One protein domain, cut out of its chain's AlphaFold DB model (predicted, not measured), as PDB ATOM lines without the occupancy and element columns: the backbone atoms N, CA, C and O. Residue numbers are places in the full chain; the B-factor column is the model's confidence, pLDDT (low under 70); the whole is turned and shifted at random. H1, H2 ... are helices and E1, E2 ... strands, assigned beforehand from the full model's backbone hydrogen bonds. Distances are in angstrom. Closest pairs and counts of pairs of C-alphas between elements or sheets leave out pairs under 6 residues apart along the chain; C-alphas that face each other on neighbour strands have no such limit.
ATOM      1  N   VAL A   3       5.330 -12.729 -29.036       89.69
ATOM      2  CA  VAL A   3       5.111 -14.034 -29.686       89.69
ATOM      3  C   VAL A   3       5.873 -14.078 -31.003       89.69
ATOM      4  O   VAL A   3       5.599 -13.275 -31.889       89.69
ATOM      5  N   ASN A   4       6.795 -15.029 -31.144       91.94
ATOM      6  CA  ASN A   4       7.445 -15.331 -32.416       91.94
ATOM      7  C   ASN A   4       6.957 -16.678 -32.927       91.94
ATOM      8  O   ASN A   4       6.994 -17.663 -32.193       91.94
ATOM      9  N   ILE A   5       6.547 -16.731 -34.189       92.56
ATOM     10  CA  ILE A   5       6.172 -17.971 -34.866       92.56
ATOM     11  C   ILE A   5       7.130 -18.147 -36.038       92.56
ATOM     12  O   ILE A   5       7.248 -17.263 -36.883       92.56
ATOM     13  N   GLN A   6       7.827 -19.277 -36.077       92.69
ATOM     14  CA  GLN A   6       8.749 -19.631 -37.149       92.69
ATOM     15  C   GLN A   6       8.330 -20.957 -37.774       92.69
ATOM     16  O   GLN A   6       7.983 -21.906 -37.073       92.69
ATOM     17  N   SER A   7       8.382 -21.018 -39.102       92.56
ATOM     18  CA  SER A   7       8.200 -22.251 -39.867       92.56
ATOM     19  C   SER A   7       9.545 -22.694 -40.437       92.56
ATOM     20  O   SER A   7      10.310 -21.877 -40.946       92.56
ATOM     21  N   VAL A   8       9.868 -23.977 -40.290       90.88
ATOM     22  CA  VAL A   8      11.153 -24.564 -40.694       90.88
ATOM     23  C   VAL A   8      10.893 -25.694 -41.683       90.88
ATOM     24  O   VAL A   8      10.112 -26.598 -41.390       90.88
ATOM     25  N   HIS A   9      11.552 -25.647 -42.843       87.50
ATOM     26  CA  HIS A   9      11.386 -26.599 -43.958       87.50
ATOM     27  C   HIS A   9       9.994 -26.623 -44.615       87.50
ATOM     28  O   HIS A   9       9.726 -27.473 -45.462       87.50
ATOM     29  N   PHE A  10       9.117 -25.676 -44.284       87.69
ATOM     30  CA  PHE A  10       7.849 -25.461 -44.978       87.69
ATOM     31  C   PHE A  10       7.414 -23.997 -44.861       87.69
ATOM     32  O   PHE A  10       7.965 -23.245 -44.061       87.69
ATOM     33  N   THR A  11       6.418 -23.606 -45.655       88.19
ATOM     34  CA  THR A  11       5.758 -22.300 -45.533       88.19
ATOM     35  C   THR A  11       4.454 -22.487 -44.771       88.19
ATOM     36  O   THR A  11       3.598 -23.250 -45.212       88.19
ATOM     37  N   ALA A  12       4.313 -21.831 -43.619       89.25
ATOM     38  CA  ALA A  12       3.068 -21.869 -42.863       89.25
ATOM     39  C   ALA A  12       1.999 -20.984 -43.511       89.25
ATOM     40  O   ALA A  12       2.230 -19.803 -43.772       89.25
ATOM     41  N   ASP A  13       0.810 -21.549 -43.719       91.06
ATOM     42  CA  ASP A  13      -0.344 -20.800 -44.201       91.06
ATOM     43  C   ASP A  13      -0.851 -19.807 -43.148       91.06
ATOM     44  O   ASP A  13      -0.783 -20.052 -41.940       91.06
ATOM     45  N   VAL A  14      -1.465 -18.714 -43.608       91.75
ATOM     46  CA  VAL A  14      -2.021 -17.659 -42.740       91.75
ATOM     47  C   VAL A  14      -3.004 -18.226 -41.711       91.75
ATOM     48  O   VAL A  14      -2.980 -17.826 -40.552       91.75
ATOM     49  N   LYS A  15      -3.827 -19.208 -42.106       92.56
ATOM     50  CA  LYS A  15      -4.792 -19.865 -41.209       92.56
ATOM     51  C   LYS A  15      -4.111 -20.577 -40.039       92.56
ATOM     52  O   LYS A  15      -4.593 -20.489 -38.916       92.56
ATOM     53  N   LEU A  16      -2.994 -21.258 -40.298       90.81
ATOM     54  CA  LEU A  16      -2.244 -21.977 -39.271       90.81
ATOM     55  C   LEU A  16      -1.566 -20.998 -38.308       90.81
ATOM     56  O   LEU A  16      -1.593 -21.194 -37.095       90.81
ATOM     57  N   VAL A  17      -0.995 -19.918 -38.841       91.69
ATOM     58  CA  VAL A  17      -0.383 -18.860 -38.028       91.69
ATOM     59  C   VAL A  17      -1.428 -18.173 -37.143       91.69
ATOM     60  O   VAL A  17      -1.174 -17.983 -35.954       91.69
ATOM     61  N   ASP A  18      -2.608 -17.854 -37.682       92.62
ATOM     62  CA  ASP A  18      -3.723 -17.283 -36.915       92.62
ATOM     63  C   ASP A  18      -4.187 -18.243 -35.811       92.62
ATOM     64  O   ASP A  18      -4.263 -17.855 -34.645       92.62
ATOM     65  N   TYR A  19      -4.376 -19.524 -36.148       92.50
ATOM     66  CA  TYR A  19      -4.747 -20.574 -35.199       92.50
ATOM     67  C   TYR A  19      -3.788 -20.641 -34.002       92.50
ATOM     68  O   TYR A  19      -4.216 -20.566 -32.844       92.50
ATOM     69  N   VAL A  20      -2.483 -20.721 -34.285       92.25
ATOM     70  CA  VAL A  20      -1.424 -20.743 -33.270       92.25
ATOM     71  C   VAL A  20      -1.464 -19.468 -32.436       92.25
ATOM     72  O   VAL A  20      -1.497 -19.535 -31.207       92.25
ATOM     73  N   ASN A  21      -1.513 -18.299 -33.079       91.00
ATOM     74  CA  ASN A  21      -1.504 -17.018 -32.381       91.00
ATOM     75  C   ASN A  21      -2.716 -16.887 -31.446       91.00
ATOM     76  O   ASN A  21      -2.559 -16.610 -30.257       91.00
ATOM     77  N   LYS A  22      -3.921 -17.203 -31.933       91.62
ATOM     78  CA  LYS A  22      -5.164 -17.173 -31.154       91.62
ATOM     79  C   LYS A  22      -5.117 -18.094 -29.935       91.62
ATOM     80  O   LYS A  22      -5.636 -17.732 -28.877       91.62
ATOM     81  N   LYS A  23      -4.493 -19.272 -30.041       90.31
ATOM     82  CA  LYS A  23      -4.304 -20.161 -28.886       90.31
ATOM     83  C   LYS A  23      -3.247 -19.645 -27.913       90.31
ATOM     84  O   LYS A  23      -3.514 -19.634 -26.713       90.31
ATOM     85  N   ILE A  24      -2.110 -19.141 -28.397       89.38
ATOM     86  CA  ILE A  24      -1.086 -18.528 -27.536       89.38
ATOM     87  C   ILE A  24      -1.640 -17.311 -26.779       89.38
ATOM     88  O   ILE A  24      -1.291 -17.121 -25.617       89.38
ATOM     89  N   GLN A  25      -2.567 -16.535 -27.349       87.31
ATOM     90  CA  GLN A  25      -3.231 -15.447 -26.614       87.31
ATOM     91  C   GLN A  25      -3.945 -15.932 -25.337       87.31
ATOM     92  O   GLN A  25      -3.942 -15.220 -24.336       87.31
ATOM     93  N   LYS A  26      -4.482 -17.164 -25.312       84.31
ATOM     94  CA  LYS A  26      -5.075 -17.758 -24.095       84.31
ATOM     95  C   LYS A  26      -4.037 -18.058 -23.013       84.31
ATOM     96  O   LYS A  26      -4.375 -18.135 -21.838       84.31
ATOM     97  N   LEU A  27      -2.775 -18.251 -23.389       81.62
ATOM     98  CA  LEU A  27      -1.686 -18.446 -22.434       81.62
ATOM     99  C   LEU A  27      -1.455 -17.178 -21.601       81.62
ATOM    100  O   LEU A  27      -1.198 -17.263 -20.402       81.62
ATOM    101  N   ASN A  28      -1.602 -16.011 -22.237       76.81
ATOM    102  CA  ASN A  28      -1.412 -14.707 -21.608       76.81
ATOM    103  C   ASN A  28      -2.393 -14.488 -20.448       76.81
ATOM    104  O   ASN A  28      -2.006 -13.989 -19.402       76.81
ATOM    105  N   THR A  29      -3.646 -14.932 -20.598       76.56
ATOM    106  CA  THR A  29      -4.678 -14.763 -19.560       76.56
ATOM    107  C   THR A  29      -4.491 -15.686 -18.354       76.56
ATOM    108  O   THR A  29      -5.102 -15.466 -17.312       76.56
ATOM    109  N   LEU A  30      -3.678 -16.741 -18.470       70.19
ATOM    110  CA  LEU A  30      -3.441 -17.699 -17.384       70.19
ATOM    111  C   LEU A  30      -2.258 -17.299 -16.492       70.19
ATOM    112  O   LEU A  30      -2.227 -17.640 -15.298       70.19
ATOM    113  N   ASN A  31      -1.278 -16.600 -17.067       68.56
ATOM    114  CA  ASN A  31      -0.063 -16.206 -16.377       68.56
ATOM    115  C   ASN A  31       0.500 -14.887 -16.930       68.56
ATOM    116  O   ASN A  31       1.249 -14.885 -17.907       68.56
ATOM    117  N   ASP A  32       0.248 -13.784 -16.221       69.56
ATOM    118  CA  ASP A  32       0.742 -12.442 -16.579       69.56
ATOM    119  C   ASP A  32       2.274 -12.320 -16.546       69.56
ATOM    120  O   ASP A  32       2.857 -11.339 -17.003       69.56
ATOM    121  N   ARG A  33       2.961 -13.329 -15.999       81.31
ATOM    122  CA  ARG A  33       4.422 -13.367 -15.902       81.31
ATOM    123  C   ARG A  33       5.105 -13.822 -17.193       81.31
ATOM    124  O   ARG A  33       6.324 -13.906 -17.210       81.31
ATOM    125  N   ILE A  34       4.386 -14.150 -18.264       84.38
ATOM    126  CA  ILE A  34       5.018 -14.625 -19.503       84.38
ATOM    127  C   ILE A  34       5.586 -13.446 -20.303       84.38
ATOM    128  O   ILE A  34       4.868 -12.565 -20.777       84.38
ATOM    129  N   VAL A  35       6.905 -13.456 -20.501       87.06
ATOM    130  CA  VAL A  35       7.629 -12.383 -21.194       87.06
ATOM    131  C   VAL A  35       7.639 -12.637 -22.697       87.06
ATOM    132  O   VAL A  35       7.278 -11.758 -23.484       87.06
ATOM    133  N   LYS A  36       8.010 -13.855 -23.099       90.00
ATOM    134  CA  LYS A  36       8.216 -14.229 -24.500       90.00
ATOM    135  C   LYS A  36       7.714 -15.644 -24.763       90.00
ATOM    136  O   LYS A  36       7.840 -16.510 -23.902       90.00
ATOM    137  N   VAL A  37       7.182 -15.871 -25.955       92.44
ATOM    138  CA  VAL A  37       6.818 -17.190 -26.463       92.44
ATOM    139  C   VAL A  37       7.415 -17.343 -27.853       92.44
ATOM    140  O   VAL A  37       7.150 -16.521 -28.726       92.44
ATOM    141  N   ASP A  38       8.202 -18.390 -28.059       93.81
ATOM    142  CA  ASP A  38       8.711 -18.759 -29.375       93.81
ATOM    143  C   ASP A  38       8.085 -20.097 -29.786       93.81
ATOM    144  O   ASP A  38       8.203 -21.096 -29.074       93.81
ATOM    145  N   VAL A  39       7.407 -20.107 -30.929       94.12
ATOM    146  CA  VAL A  39       6.785 -21.284 -31.535       94.12
ATOM    147  C   VAL A  39       7.554 -21.633 -32.800       94.12
ATOM    148  O   VAL A  39       7.688 -20.803 -33.698       94.12
ATOM    149  N   PHE A  40       8.029 -22.869 -32.888       94.31
ATOM    150  CA  PHE A  40       8.670 -23.411 -34.076       94.31
ATOM    151  C   PHE A  40       7.823 -24.553 -34.610       94.31
ATOM    152  O   PHE A  40       7.673 -25.592 -33.970       94.31
ATOM    153  N   LEU A  41       7.291 -24.359 -35.805       93.38
ATOM    154  CA  LEU A  41       6.662 -25.410 -36.579       93.38
ATOM    155  C   LEU A  41       7.734 -25.968 -37.508       93.38
ATOM    156  O   LEU A  41       8.373 -25.210 -38.238       93.38
ATOM    157  N   LYS A  42       7.962 -27.276 -37.482       92.12
ATOM    158  CA  LYS A  42       8.959 -27.929 -38.335       92.12
ATOM    159  C   LYS A  42       8.312 -29.061 -39.105       92.12
ATOM    160  O   LYS A  42       7.498 -29.798 -38.553       92.12
ATOM    161  N   LEU A  43       8.681 -29.187 -40.369       89.75
ATOM    162  CA  LEU A  43       8.341 -30.344 -41.181       89.75
ATOM    163  C   LEU A  43       9.581 -31.241 -41.257       89.75
ATOM    164  O   LEU A  43      10.595 -30.820 -41.811       89.75
ATOM    165  N   ASP A  44       9.509 -32.435 -40.674       82.88
ATOM    166  CA  ASP A  44      10.607 -33.406 -40.648       82.88
ATOM    167  C   ASP A  44      10.277 -34.633 -41.521       82.88
ATOM    168  O   ASP A  44       9.135 -34.808 -41.960       82.88
ATOM    169  N   ASN A  45      11.277 -35.475 -41.791       64.00
ATOM    170  CA  ASN A  45      11.166 -36.691 -42.607       64.00
ATOM    171  C   ASN A  45      10.769 -36.449 -44.077       64.00
ATOM    172  O   ASN A  45       9.833 -37.044 -44.602       64.00
ATOM    173  N   ILE A  46      11.552 -35.643 -44.807       60.38
ATOM    174  CA  ILE A  46      11.389 -35.469 -46.270       60.38
ATOM    175  C   ILE A  46      11.693 -36.779 -47.041       60.38
ATOM    176  O   ILE A  46      11.288 -36.935 -48.190       60.38
ATOM    177  N   VAL A  47      12.390 -37.733 -46.410       58.53
ATOM    178  CA  VAL A  47      12.874 -38.982 -47.032       58.53
ATOM    179  C   VAL A  47      11.852 -40.130 -46.957       58.53
ATOM    180  O   VAL A  47      11.851 -41.002 -47.821       58.53
ATOM    181  N   HIS A  48      10.956 -40.132 -45.966       56.72
ATOM    182  CA  HIS A  48       9.891 -41.132 -45.838       56.72
ATOM    183  C   HIS A  48       8.549 -40.536 -46.295       56.72
ATOM    184  O   HIS A  48       8.289 -39.352 -46.115       56.72
ATOM    185  N   HIS A  49       7.652 -41.350 -46.863       60.72
ATOM    186  CA  HIS A  49       6.322 -40.901 -47.320       60.72
ATOM    187  C   HIS A  49       5.438 -40.291 -46.208       60.72
ATOM    188  O   HIS A  49       4.401 -39.692 -46.500       60.72
ATOM    189  N   ILE A  50       5.837 -40.435 -44.941       66.50
ATOM    190  CA  ILE A  50       5.165 -39.871 -43.772       66.50
ATOM    191  C   ILE A  50       5.937 -38.622 -43.346       66.50
ATOM    192  O   ILE A  50       7.050 -38.717 -42.836       66.50
ATOM    193  N   LYS A  51       5.327 -37.457 -43.567       71.88
ATOM    194  CA  LYS A  51       5.849 -36.165 -43.116       71.88
ATOM    195  C   LYS A  51       5.424 -35.943 -41.671       71.88
ATOM    196  O   LYS A  51       4.227 -35.787 -41.415       71.88
ATOM    197  N   ASP A  52       6.388 -35.892 -40.762       85.69
ATOM    198  CA  ASP A  52       6.111 -35.554 -39.371       85.69
ATOM    199  C   ASP A  52       6.030 -34.039 -39.233       85.69
ATOM    200  O   ASP A  52       6.938 -33.290 -39.606       85.69
ATOM    201  N   LYS A  53       4.900 -33.579 -38.712       90.75
ATOM    202  CA  LYS A  53       4.690 -32.180 -38.375       90.75
ATOM    203  C   LYS A  53       5.038 -32.038 -36.912       90.75
ATOM    204  O   LYS A  53       4.478 -32.721 -36.068       90.75
ATOM    205  N   ILE A  54       6.008 -31.191 -36.620       92.69
ATOM    206  CA  ILE A  54       6.539 -30.998 -35.279       92.69
ATOM    207  C   ILE A  54       6.162 -29.596 -34.825       92.69
ATOM    208  O   ILE A  54       6.413 -28.624 -35.539       92.69
ATOM    209  N   ALA A  55       5.604 -29.487 -33.624       95.25
ATOM    210  CA  ALA A  55       5.389 -28.220 -32.945       95.25
ATOM    211  C   ALA A  55       6.275 -28.155 -31.698       95.25
ATOM    212  O   ALA A  55       6.174 -28.979 -30.790       95.25
ATOM    213  N   GLU A  56       7.157 -27.164 -31.660       94.88
ATOM    214  CA  GLU A  56       7.990 -26.836 -30.509       94.88
ATOM    215  C   GLU A  56       7.550 -25.482 -29.959       94.88
ATOM    216  O   GLU A  56       7.496 -24.495 -30.690       94.88
ATOM    217  N   ILE A  57       7.257 -25.416 -28.665       94.62
ATOM    218  CA  ILE A  57       6.805 -24.191 -28.008       94.62
ATOM    219  C   ILE A  57       7.717 -23.923 -26.811       94.62
ATOM    220  O   ILE A  57       7.885 -24.766 -25.927       94.62
ATOM    221  N   ARG A  58       8.316 -22.732 -26.785       93.44
ATOM    222  CA  ARG A  58       9.172 -22.230 -25.705       93.44
ATOM    223  C   ARG A  58       8.515 -21.024 -25.069       93.44
ATOM    224  O   ARG A  58       8.246 -20.040 -25.747       93.44
ATOM    225  N   VAL A  59       8.293 -21.088 -23.765       91.62
ATOM    226  CA  VAL A  59       7.695 -20.006 -22.987       91.62
ATOM    227  C   VAL A  59       8.728 -19.513 -21.989       91.62
ATOM    228  O   VAL A  59       9.229 -20.275 -21.168       91.62
ATOM    229  N   TYR A  60       9.029 -18.227 -22.047       90.06
ATOM    230  CA  TYR A  60       9.988 -17.573 -21.172       90.06
ATOM    231  C   TYR A  60       9.235 -16.797 -20.099       90.06
ATOM    232  O   TYR A  60       8.501 -15.847 -20.402       90.06
ATOM    233  N   ALA A  61       9.434 -17.185 -18.844       87.19
ATOM    234  CA  ALA A  61       8.930 -16.477 -17.680       87.19
ATOM    235  C   ALA A  61      10.097 -16.081 -16.751       87.19
ATOM    236  O   ALA A  61      11.166 -16.700 -16.766       87.19
ATOM    237  N   PRO A  62       9.935 -15.047 -15.910       83.06
ATOM    238  CA  PRO A  62      10.929 -14.668 -14.925       83.06
ATOM    239  C   PRO A  62      11.265 -15.865 -14.039       83.06
ATOM    240  O   PRO A  62      10.382 -16.450 -13.406       83.06
ATOM    241  N   ARG A  63      12.559 -16.200 -13.977       80.94
ATOM    242  CA  ARG A  63      13.131 -17.305 -13.186       80.94
ATOM    243  C   ARG A  63      12.800 -18.723 -13.672       80.94
ATOM    244  O   ARG A  63      13.310 -19.664 -13.072       80.94
ATOM    245  N   HIS A  64      11.981 -18.910 -14.710       83.38
ATOM    246  CA  HIS A  64      11.679 -20.247 -15.228       83.38
ATOM    247  C   HIS A  64      11.291 -20.223 -16.707       83.38
ATOM    248  O   HIS A  64      10.460 -19.420 -17.125       83.38
ATOM    249  N   ASN A  65      11.846 -21.150 -17.484       88.69
ATOM    250  CA  ASN A  65      11.487 -21.334 -18.885       88.69
ATOM    251  C   ASN A  65      10.780 -22.674 -19.041       88.69
ATOM    252  O   ASN A  65      11.260 -23.684 -18.532       88.69
ATOM    253  N   PHE A  66       9.673 -22.679 -19.772       91.19
ATOM    254  CA  PHE A  66       8.934 -23.887 -20.094       91.19
ATOM    255  C   PHE A  66       9.167 -24.268 -21.550       91.19
ATOM    256  O   PHE A  66       9.306 -23.407 -22.425       91.19
ATOM    257  N   PHE A  67       9.196 -25.567 -21.809       93.88
ATOM    258  CA  PHE A  67       9.402 -26.106 -23.140       93.88
ATOM    259  C   PHE A  67       8.540 -27.343 -23.343       93.88
ATOM    260  O   PHE A  67       8.465 -28.214 -22.474       93.88
ATOM    261  N   SER A  68       7.924 -27.420 -24.517       94.81
ATOM    262  CA  SER A  68       7.196 -28.595 -24.970       94.81
ATOM    263  C   SER A  68       7.433 -28.817 -26.457       94.81
ATOM    264  O   SER A  68       7.591 -27.863 -27.225       94.81
ATOM    265  N   LYS A  69       7.490 -30.089 -26.844       94.44
ATOM    266  CA  LYS A  69       7.695 -30.542 -28.215       94.44
ATOM    267  C   LYS A  69       6.814 -31.753 -28.465       94.44
ATOM    268  O   LYS A  69       6.961 -32.748 -27.761       94.44
ATOM    269  N   THR A  70       6.014 -31.690 -29.521       94.12
ATOM    270  CA  THR A  70       5.198 -32.819 -29.976       94.12
ATOM    271  C   THR A  70       5.293 -32.963 -31.491       94.12
ATOM    272  O   THR A  70       5.498 -31.979 -32.203       94.12
ATOM    273  N   SER A  71       5.179 -34.198 -31.979       91.44
ATOM    274  CA  SER A  71       5.193 -34.538 -33.402       91.44
ATOM    275  C   SER A  71       4.003 -35.423 -33.761       91.44
ATOM    276  O   SER A  71       3.836 -36.487 -33.164       91.44
ATOM    277  N   THR A  72       3.207 -35.012 -34.745       90.62
ATOM    278  CA  THR A  72       2.051 -35.769 -35.246       90.62
ATOM    279  C   THR A  72       1.886 -35.598 -36.764       90.62
ATOM    280  O   THR A  72       2.726 -35.017 -37.454       90.62
ATOM    281  N   LYS A  73       0.779 -36.112 -37.317       89.12
ATOM    282  CA  LYS A  73       0.435 -35.991 -38.745       89.12
ATOM    283  C   LYS A  73      -0.231 -34.649 -39.102       89.12
ATOM    284  O   LYS A  73      -0.323 -34.320 -40.294       89.12
ATOM    285  N   SER A  74      -0.672 -33.852 -38.117       90.38
ATOM    286  CA  SER A  74      -1.188 -32.482 -38.313       90.38
ATOM    287  C   SER A  74      -0.442 -31.446 -37.467       90.38
ATOM    288  O   SER A  74      -0.024 -31.721 -36.347       90.38
ATOM    289  N   PHE A  75      -0.280 -30.229 -38.000       90.06
ATOM    290  CA  PHE A  75       0.330 -29.133 -37.240       90.06
ATOM    291  C   PHE A  75      -0.595 -28.675 -36.115       90.06
ATOM    292  O   PHE A  75      -0.097 -28.321 -35.053       90.06
ATOM    293  N   GLU A  76      -1.915 -28.702 -36.333       90.88
ATOM    294  CA  GLU A  76      -2.896 -28.329 -35.309       90.88
ATOM    295  C   GLU A  76      -2.836 -29.297 -34.128       90.88
ATOM    296  O   GLU A  76      -2.651 -28.843 -33.004       90.88
ATOM    297  N   ASP A  77      -2.874 -30.607 -34.388       93.50
ATOM    298  CA  ASP A  77      -2.781 -31.638 -33.346       93.50
ATOM    299  C   ASP A  77      -1.450 -31.544 -32.589       93.50
ATOM    300  O   ASP A  77      -1.419 -31.494 -31.364       93.50
ATOM    301  N   SER A  78      -0.331 -31.432 -33.320       93.88
ATOM    302  CA  SER A  78       0.994 -31.286 -32.702       93.88
ATOM    303  C   SER A  78       1.073 -30.056 -31.807       93.88
ATOM    304  O   SER A  78       1.654 -30.103 -30.722       93.88
ATOM    305  N   PHE A  79       0.519 -28.937 -32.271       94.00
ATOM    306  CA  PHE A  79       0.494 -27.703 -31.505       94.00
ATOM    307  C   PHE A  79      -0.404 -27.834 -30.275       94.00
ATOM    308  O   PHE A  79      -0.008 -27.396 -29.198       94.00
ATOM    309  N   ASP A  80      -1.579 -28.441 -30.416       93.94
ATOM    310  CA  ASP A  80      -2.546 -28.625 -29.337       93.94
ATOM    311  C   ASP A  80      -1.979 -29.473 -28.206       93.94
ATOM    312  O   ASP A  80      -1.983 -29.028 -27.056       93.94
ATOM    313  N   ASP A  81      -1.396 -30.622 -28.540       95.06
ATOM    314  CA  ASP A  81      -0.767 -31.522 -27.576       95.06
ATOM    315  C   ASP A  81       0.418 -30.845 -26.867       95.06
ATOM    316  O   ASP A  81       0.597 -30.939 -25.643       95.06
ATOM    317  N   ALA A  82       1.248 -30.123 -27.634       94.50
ATOM    318  CA  ALA A  82       2.379 -29.387 -27.082       94.50
ATOM    319  C   ALA A  82       1.910 -28.255 -26.152       94.50
ATOM    320  O   ALA A  82       2.511 -28.034 -25.093       94.50
ATOM    321  N   PHE A  83       0.838 -27.555 -26.529       92.94
ATOM    322  CA  PHE A  83       0.243 -26.459 -25.776       92.94
ATOM    323  C   PHE A  83      -0.407 -26.949 -24.480       92.94
ATOM    324  O   PHE A  83      -0.177 -26.358 -23.427       92.94
ATOM    325  N   GLU A  84      -1.159 -28.047 -24.516       92.88
ATOM    326  CA  GLU A  84      -1.761 -28.645 -23.322       92.88
ATOM    327  C   GLU A  84      -0.694 -29.082 -22.312       92.88
ATOM    328  O   GLU A  84      -0.772 -28.742 -21.125       92.88
ATOM    329  N   SER A  85       0.367 -29.735 -22.790       93.56
ATOM    330  CA  SER A  85       1.510 -30.115 -21.955       93.56
ATOM    331  C   SER A  85       2.147 -28.896 -21.270       93.56
ATOM    332  O   SER A  85       2.452 -28.936 -20.075       93.56
ATOM    333  N   LEU A  86       2.285 -27.778 -21.991       91.56
ATOM    334  CA  LEU A  86       2.764 -26.508 -21.437       91.56
ATOM    335  C   LEU A  86       1.827 -25.925 -20.381       91.56
ATOM    336  O   LEU A  86       2.290 -25.454 -19.342       91.56
ATOM    337  N   LEU A  87       0.515 -25.961 -20.620       89.44
ATOM    338  CA  LEU A  87      -0.475 -25.478 -19.659       89.44
ATOM    339  C   LEU A  87      -0.380 -26.225 -18.333       89.44
ATOM    340  O   LEU A  87      -0.434 -25.600 -17.272       89.44
ATOM    341  N   ILE A  88      -0.210 -27.546 -18.381       90.81
ATOM    342  CA  ILE A  88      -0.043 -28.377 -17.185       90.81
ATOM    343  C   ILE A  88       1.238 -27.985 -16.439       90.81
ATOM    344  O   ILE A  88       1.203 -27.823 -15.217       90.81
ATOM    345  N   GLN A  89       2.356 -27.792 -17.146       89.56
ATOM    346  CA  GLN A  89       3.620 -27.365 -16.531       89.56
ATOM    347  C   GLN A  89       3.496 -25.990 -15.853       89.56
ATOM    348  O   GLN A  89       3.909 -25.835 -14.703       89.56
ATOM    349  N   ILE A  90       2.882 -25.014 -16.530       86.88
ATOM    350  CA  ILE A  90       2.697 -23.652 -16.009       86.88
ATOM    351  C   ILE A  90       1.774 -23.651 -14.788       86.88
ATOM    352  O   ILE A  90       2.072 -22.984 -13.798       86.88
ATOM    353  N   LYS A  91       0.671 -24.412 -14.824       86.88
ATOM    354  CA  LYS A  91      -0.235 -24.553 -13.673       86.88
ATOM    355  C   LYS A  91       0.492 -25.136 -12.462       86.88
ATOM    356  O   LYS A  91       0.448 -24.529 -11.397       86.88
ATOM    357  N   LYS A  92       1.237 -26.232 -12.648       86.62
ATOM    358  CA  LYS A  92       2.018 -26.874 -11.576       86.62
ATOM    359  C   LYS A  92       3.082 -25.946 -10.980       86.62
ATOM    360  O   LYS A  92       3.295 -25.960  -9.773       86.62
ATOM    361  N   ASP A  93       3.763 -25.146 -11.802       84.44
ATOM    362  CA  ASP A  93       4.732 -24.152 -11.312       84.44
ATOM    363  C   ASP A  93       4.050 -23.030 -10.517       84.44
ATOM    364  O   ASP A  93       4.551 -22.628  -9.465       84.44
ATOM    365  N   LYS A  94       2.882 -22.561 -10.975       80.62
ATOM    366  CA  LYS A  94       2.090 -21.545 -10.269       80.62
ATOM    367  C   LYS A  94       1.609 -22.053  -8.907       80.62
ATOM    368  O   LYS A  94       1.735 -21.321  -7.932       80.62
ATOM    369  N   GLU A  95       1.127 -23.294  -8.833       82.94
ATOM    370  CA  GLU A  95       0.724 -23.950  -7.579       82.94
ATOM    371  C   GLU A  95       1.908 -24.101  -6.615       82.94
ATOM    372  O   GLU A  95       1.806 -23.706  -5.459       82.94
ATOM    373  N   LYS A  96       3.066 -24.575  -7.097       79.75
ATOM    374  CA  LYS A  96       4.279 -24.716  -6.272       79.75
ATOM    375  C   LYS A  96       4.820 -23.397  -5.726       79.75
ATOM    376  O   LYS A  96       5.461 -23.410  -4.690       79.75
ATOM    377  N   LYS A  97       4.639 -22.286  -6.446       71.19
ATOM    378  CA  LYS A  97       5.082 -20.949  -6.007       71.19
ATOM    379  C   LYS A  97       4.071 -20.245  -5.102       71.19
ATOM    380  O   LYS A  97       4.414 -19.211  -4.535       71.19
ATOM    381  N   ALA A  98       2.831 -20.730  -5.063       67.12
ATOM    382  CA  ALA A  98       1.778 -20.213  -4.196       67.12
ATOM    383  C   ALA A  98       1.711 -20.947  -2.843       67.12
ATOM    384  O   ALA A  98       1.118 -20.403  -1.914       67.12
ATOM    385  N   ALA A  99       2.295 -22.148  -2.757       54.56
ATOM    386  CA  ALA A  99       2.524 -22.909  -1.528       54.56
ATOM    387  C   ALA A  99       3.836 -22.491  -0.847       54.56
ATOM    388  O   ALA A  99       3.864 -22.515   0.403       54.56
TER     389      ALA A  99
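Overview. This is residues 3 to 99 of the 99 residues of the protein "Ribosome-associated translation inhibitor RaiA" of Chitinophagaceae bacterium (UniProt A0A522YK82). One twisted sheet of four strands has two helices side by side over one face, its other face bare; H2 packs closely over E3 and E4, and H1 stands higher over E1 and E2. The 97 printed residues run E1, H1, E2, E3, E4, H2; the mixed sheet has the order E1, E2, E3, E4, with E1 and E2 parallel and the other neighbours antiparallel. The class is mixed, helices and strands. The whole is compact, with a radius of gyration of the C-alphas of 14.1 A, yet a rod spanning 49 by 23 by 19 A.

Along the chain. Find E1, residues 3 to 8, from C-alpha 3 at (5.111, -14.034, -29.686), 16.4 A long. The sheet's other strands are E2, residues 36 to 44, 25.2 A; E3, residues 52 to 61, 29.0 A; and E4, residues 64 to 72, 27.1 A. H1, residues 14 to 28, is 21.3 A long; H2, residues 75 to 98, runs 34.3 A to C-alpha 98 at (1.778, -20.213, -4.196).

Arrangement. Look at N 6 and O 39, 2.8 A, for E1 and E2; N 40 and O 56, 2.8 A, for hairpin E2 and E3; N 57 and O 68, 2.9 A, for hairpin E3 and E4. E2, E3 and E4 form a meander, antiparallel neighbours in turn. E1, H1, E2 form a strand-helix-strand unit, parallel strands joined through a helix, its crossover left-handed. Both helices are on the same face, making two layers: H1 at a height of 9.9 A, H2 at 6.8 A. They touch at the C-alphas of Val 20 and Phe 79, 7.4 A, at a shallow tilt of 10 degrees, the same way. Every O i to N i+4 pair is within hydrogen-bond range in H2, 8 of 11 in H1.

Size, cuts and confidence. The C-alphas farthest apart are those of Val 47 and Ala 99, 49.4 A. The printed part has no cut and no long link. Look for pLDDT under 70 at residues 31 to 32, 45 to 50 and 98 to 99.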